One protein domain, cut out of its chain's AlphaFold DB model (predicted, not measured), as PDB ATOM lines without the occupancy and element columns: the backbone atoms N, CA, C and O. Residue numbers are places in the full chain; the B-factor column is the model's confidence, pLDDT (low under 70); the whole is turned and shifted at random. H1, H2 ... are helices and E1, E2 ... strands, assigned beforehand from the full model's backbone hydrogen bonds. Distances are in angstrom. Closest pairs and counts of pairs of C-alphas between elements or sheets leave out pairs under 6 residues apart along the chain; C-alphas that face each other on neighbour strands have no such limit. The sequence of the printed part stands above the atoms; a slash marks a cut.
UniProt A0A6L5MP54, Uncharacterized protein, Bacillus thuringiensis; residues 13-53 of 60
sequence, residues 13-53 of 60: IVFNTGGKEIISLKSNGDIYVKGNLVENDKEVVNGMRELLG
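This is residues 13 to 53 of the 60 residues of an uncharacterized protein of Bacillus thuringiensis (UniProt A0A6L5MP54). A small three-stranded antiparallel sheet folds back and forth as two hairpins, and one short helix, H1, stands loosely beside it, near strand E3. The loop between E3 and H1 swings wide, and residues 36 to 43 stick out. The printed part has 41 residues, with three named strands and then one named helix, in the order E1, E2, E3, H1; the sheet's order is E1, E2, E3, and the class is mixed, helices and strands. The whole is only just compact, close to loose, with a radius of gyration of the C-alphas of 10.4 A, and its outline of 28 by 25 by 14 A is only just flat.

The inner strand E2, residues 20 to 26, is the antiparallel neighbour of E1, residues 13 to 17, at 164 degrees between directions. N 15 and O 23 are within hydrogen-bond range at 2.8 A, and C-alphas 14 and 24 face each other at 4.4 A. On the other side of E2 is E3, residues 31 to 33, antiparallel to it at 167 degrees, with N 32 and O 24 within hydrogen-bond range at 2.8 A. The three strands form a meander, each the antiparallel neighbour of the one before. E1 and E3 are edge strands and stand apart. H1, residues 42 to 51, only grazes the sheet, with its residues 44 to 49; E3 and H1 are near each other, with 6 pairs of C-alphas within 10 A. In H1, every O i to N i+4 pair is within hydrogen-bond range.

E2 measures 16.7 A from first to last C-alpha, E1 13.6 A, E3 6.6 A and H1 14.0 A. E1 begins at C-alpha 13 (146.503, 209.265, 156.749), and H1 ends at C-alpha 51 (149.499, 222.897, 159.994).

The C-alphas farthest apart, of Gly 18 and Gly 53, are 27.7 A apart. The printed part has no cut and no long link. Its mean pLDDT is 71.0, with residues 27 to 29, 34 to 42 and 53 under 70.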
ATOM      1  N   ILE A  13     145.440 208.806 157.654       76.25
ATOM      2  CA  ILE A  13     146.503 209.265 156.749       76.25
ATOM      3  C   ILE A  13     147.831 208.851 157.342       76.25
ATOM      4  O   ILE A  13     148.131 209.211 158.475       76.25
ATOM      5  N   VAL A  14     148.626 208.118 156.573       76.25
ATOM      6  CA  VAL A  14     149.910 207.583 157.020       76.25
ATOM      7  C   VAL A  14     151.036 208.220 156.218       76.25
ATOM      8  O   VAL A  14     151.134 208.036 155.007       76.25
ATOM      9  N   PHE A  15     151.921 208.930 156.904       76.62
ATOM     10  CA  PHE A  15     153.211 209.351 156.379       76.62
ATOM     11  C   PHE A  15     154.221 208.243 156.662       76.62
ATOM     12  O   PHE A  15     154.317 207.754 157.793       76.62
ATOM     13  N   ASN A  16     154.978 207.844 155.641       76.75
ATOM     14  CA  ASN A  16     156.013 206.827 155.758       76.75
ATOM     15  C   ASN A  16     157.350 207.318 155.184       76.75
ATOM     16  O   ASN A  16     157.387 208.151 154.284       76.75
ATOM     17  N   THR A  17     158.450 206.803 155.731       70.88
ATOM     18  CA  THR A  17     159.801 206.961 155.177       70.88
ATOM     19  C   THR A  17     160.479 205.602 155.156       70.88
ATOM     20  O   THR A  17     160.412 204.854 156.133       70.88
ATOM     21  N   GLY A  18     161.073 205.229 154.021       73.31
ATOM     22  CA  GLY A  18     161.740 203.931 153.870       73.31
ATOM     23  C   GLY A  18     160.850 202.727 154.216       73.31
ATOM     24  O   GLY A  18     161.327 201.766 154.814       73.31
ATOM     25  N   GLY A  19     159.545 202.803 153.918       75.00
ATOM     26  CA  GLY A  19     158.576 201.742 154.221       75.00
ATOM     27  C   GLY A  19     158.146 201.644 155.690       75.00
ATOM     28  O   GLY A  19     157.428 200.714 156.052       75.00
ATOM     29  N   LYS A  20     158.552 202.587 156.548       74.44
ATOM     30  CA  LYS A  20     158.128 202.664 157.952       74.44
ATOM     31  C   LYS A  20     157.145 203.810 158.137       74.44
ATOM     32  O   LYS A  20     157.454 204.938 157.766       74.44
ATOM     33  N   GLU A  21     155.988 203.528 158.729       76.56
ATOM     34  CA  GLU A  21     155.077 204.567 159.225       76.56
ATOM     35  C   GLU A  21     155.806 205.425 160.264       76.56
ATOM     36  O   GLU A  21     156.362 204.883 161.220       76.56
ATOM     37  N   ILE A  22     155.797 206.742 160.049       76.81
ATOM     38  CA  ILE A  22     156.410 207.753 160.923       76.81
ATOM     39  C   ILE A  22     155.368 208.687 161.524       76.81
ATOM     40  O   ILE A  22     155.552 209.125 162.651       76.81
ATOM     41  N   ILE A  23     154.278 208.990 160.814       78.44
ATOM     42  CA  ILE A  23     153.157 209.770 161.352       78.44
ATOM     43  C   ILE A  23     151.861 209.140 160.858       78.44
ATOM     44  O   ILE A  23     151.747 208.864 159.665       78.44
ATOM     45  N   SER A  24     150.878 208.943 161.731       78.50
ATOM     46  CA  SER A  24     149.517 208.613 161.321       78.50
ATOM     47  C   SER A  24     148.484 209.554 161.938       78.50
ATOM     48  O   SER A  24     148.436 209.755 163.147       78.50
ATOM     49  N   LEU A  25     147.658 210.152 161.081       78.31
ATOM     50  CA  LEU A  25     146.518 210.985 161.454       78.31
ATOM     51  C   LEU A  25     145.277 210.114 161.382       78.31
ATOM     52  O   LEU A  25     144.948 209.626 160.305       78.31
ATOM     53  N   LYS A  26     144.608 209.890 162.502       76.44
ATOM     54  CA  LYS A  26     143.407 209.064 162.580       76.44
ATOM     55  C   LYS A  26     142.154 209.884 162.295       76.44
ATOM     56  O   LYS A  26     142.106 211.092 162.522       76.44
ATOM     57  N   SER A  27     141.109 209.205 161.837       68.25
ATOM     58  CA  SER A  27     139.790 209.797 161.580       68.25
ATOM     59  C   SER A  27     139.138 210.416 162.824       68.25
ATOM     60  O   SER A  27     138.329 211.331 162.696       68.25
ATOM     61  N   ASN A  28     139.505 209.953 164.023       69.69
ATOM     62  CA  ASN A  28     139.045 210.498 165.304       69.69
ATOM     63  C   ASN A  28     139.796 211.775 165.742       69.69
ATOM     64  O   ASN A  28     139.468 212.337 166.784       69.69
ATOM     65  N   GLY A  29     140.780 212.240 164.964       69.38
ATOM     66  CA  GLY A  29     141.606 213.405 165.283       69.38
ATOM     67  C   GLY A  29     142.900 213.087 166.037       69.38
ATOM     68  O   GLY A  29     143.681 214.006 166.289       69.38
ATOM     69  N   ASP A  30     143.165 211.817 166.357       72.00
ATOM     70  CA  ASP A  30     144.420 211.419 166.992       72.00
ATOM     71  C   ASP A  30     145.594 211.507 166.014       72.00
ATOM     72  O   ASP A  30     145.493 211.168 164.832       72.00
ATOM     73  N   ILE A  31     146.746 211.924 166.535       76.56
ATOM     74  CA  ILE A  31     148.001 212.010 165.792       76.56
ATOM     75  C   ILE A  31     149.009 211.094 166.471       76.56
ATOM     76  O   ILE A  31     149.399 211.320 167.615       76.56
ATOM     77  N   TYR A  32     149.456 210.077 165.749       73.06
ATOM     78  CA  TYR A  32     150.509 209.167 166.177       73.06
ATOM     79  C   TYR A  32     151.795 209.522 165.449       73.06
ATOM     80  O   TYR A  32     151.785 209.727 164.241       73.06
ATOM     81  N   VAL A  33     152.911 209.560 166.168       77.12
ATOM     82  CA  VAL A  33     154.240 209.789 165.595       77.12
ATOM     83  C   VAL A  33     155.135 208.640 166.041       77.12
ATOM     84  O   VAL A  33     155.347 208.437 167.235       77.12
ATOM     85  N   LYS A  34     155.611 207.832 165.093       69.50
ATOM     86  CA  LYS A  34     156.362 206.602 165.346       69.50
ATOM     87  C   LYS A  34     157.838 206.820 165.029       69.50
ATOM     88  O   LYS A  34     158.267 206.755 163.881       69.50
ATOM     89  N   GLY A  35     158.631 207.036 166.071       58.53
ATOM     90  CA  GLY A  35     160.086 207.085 165.997       58.53
ATOM     91  C   GLY A  35     160.709 206.962 167.383       58.53
ATOM     92  O   GLY A  35     160.072 207.314 168.375       58.53
ATOM     93  N   ASN A  36     161.968 206.511 167.447       53.84
ATOM     94  CA  ASN A  36     162.876 206.829 168.558       53.84
ATOM     95  C   ASN A  36     163.194 208.326 168.493       53.84
ATOM     96  O   ASN A  36     164.318 208.748 168.238       53.84
ATOM     97  N   LEU A  37     162.159 209.133 168.653       52.88
ATOM     98  CA  LEU A  37     162.289 210.541 168.881       52.88
ATOM     99  C   LEU A  37     162.795 210.665 170.321       52.88
ATOM    100  O   LEU A  37     162.015 210.778 171.260       52.88
ATOM    101  N   VAL A  38     164.121 210.673 170.493       50.50
ATOM    102  CA  VAL A  38     164.738 211.439 171.598       50.50
ATOM    103  C   VAL A  38     164.123 212.856 171.646       50.50
ATOM    104  O   VAL A  38     164.005 213.456 172.708       50.50
ATOM    105  N   GLU A  39     163.638 213.311 170.489       47.19
ATOM    106  CA  GLU A  39     163.053 214.592 170.137       47.19
ATOM    107  C   GLU A  39     161.557 214.459 169.797       47.19
ATOM    108  O   GLU A  39     161.135 214.792 168.688       47.19
ATOM    109  N   ASN A  40     160.694 213.978 170.709       56.88
ATOM    110  CA  ASN A  40     159.264 214.322 170.606       56.88
ATOM    111  C   ASN A  40     159.147 215.802 170.985       56.88
ATOM    112  O   ASN A  40     158.612 216.168 172.034       56.88
ATOM    113  N   ASP A  41     159.812 216.626 170.183       62.91
ATOM    114  CA  ASP A  41     160.070 218.009 170.454       62.91
ATOM    115  C   ASP A  41     158.722 218.697 170.371       62.91
ATOM    116  O   ASP A  41     157.939 218.480 169.434       62.91
ATOM    117  N   LYS A  42     158.408 219.485 171.395       69.38
ATOM    118  CA  LYS A  42     157.122 220.184 171.458       69.38
ATOM    119  C   LYS A  42     156.899 220.996 170.186       69.38
ATOM    120  O   LYS A  42     155.754 221.165 169.784       69.38
ATOM    121  N   GLU A  43     157.976 221.440 169.542       74.81
ATOM    122  CA  GLU A  43     157.950 222.159 168.277       74.81
ATOM    123  C   GLU A  43     157.366 221.340 167.118       74.81
ATOM    124  O   GLU A  43     156.480 221.836 166.429       74.81
ATOM    125  N   VAL A  44     157.758 220.075 166.932       74.06
ATOM    126  CA  VAL A  44     157.250 219.236 165.828       74.06
ATOM    127  C   VAL A  44     155.761 218.948 166.011       74.06
ATOM    128  O   VAL A  44     154.968 219.053 165.071       74.06
ATOM    129  N   VAL A  45     155.357 218.637 167.245       72.75
ATOM    130  CA  VAL A  45     153.948 218.401 167.591       72.75
ATOM    131  C   VAL A  45     153.126 219.681 167.426       72.75
ATOM    132  O   VAL A  45     152.022 219.637 166.881       72.75
ATOM    133  N   ASN A  46     153.652 220.829 167.859       75.62
ATOM    134  CA  ASN A  46     152.977 222.118 167.716       75.62
ATOM    135  C   ASN A  46     152.883 222.559 166.253       75.62
ATOM    136  O   ASN A  46     151.815 222.990 165.832       75.62
ATOM    137  N   GLY A  47     153.943 222.380 165.463       77.88
ATOM    138  CA  GLY A  47     153.949 222.668 164.030       77.88
ATOM    139  C   GLY A  47     152.928 221.820 163.275       77.88
ATOM    140  O   GLY A  47     152.176 222.342 162.458       77.88
ATOM    141  N   MET A  48     152.805 220.530 163.610       74.75
ATOM    142  CA  MET A  48     151.762 219.669 163.037       74.75
ATOM    143  C   MET A  48     150.355 220.089 163.474       74.75
ATOM    144  O   MET A  48     149.437 220.117 162.656       74.75
ATOM    145  N   ARG A  49     150.167 220.476 164.740       74.06
ATOM    146  CA  ARG A  49     148.885 221.016 165.223       74.06
ATOM    147  C   ARG A  49     148.492 222.309 164.517       74.06
ATOM    148  O   ARG A  49     147.317 222.486 164.208       74.06
ATOM    149  N   GLU A  50     149.446 223.196 164.258       79.12
ATOM    150  CA  GLU A  50     149.221 224.439 163.522       79.12
ATOM    151  C   GLU A  50     148.913 224.170 162.044       79.12
ATOM    152  O   GLU A  50     147.902 224.657 161.537       79.12
ATOM    153  N   LEU A  51     149.703 223.315 161.385       75.06
ATOM    154  CA  LEU A  51     149.499 222.897 159.994       75.06
ATOM    155  C   LEU A  51     148.097 222.311 159.770       75.06
ATOM    156  O   LEU A  51     147.449 222.574 158.754       75.06
ATOM    157  N   LEU A  52     147.618 221.528 160.738       71.56
ATOM    158  CA  LEU A  52     146.294 220.909 160.718       71.56
ATOM    159  C   LEU A  52     145.178 221.845 161.208       71.56
ATOM    160  O   LEU A  52     144.004 221.495 161.103       71.56
ATOM    161  N   GLY A  53     145.504 223.036 161.719       67.50
ATOM    162  CA  GLY A  53     144.526 223.982 162.262       67.50
ATOM    163  C   GLY A  53     143.867 223.520 163.567       67.50
ATOM    164  O   GLY A  53     142.801 224.012 163.922       67.50
TER     165      GLY A  53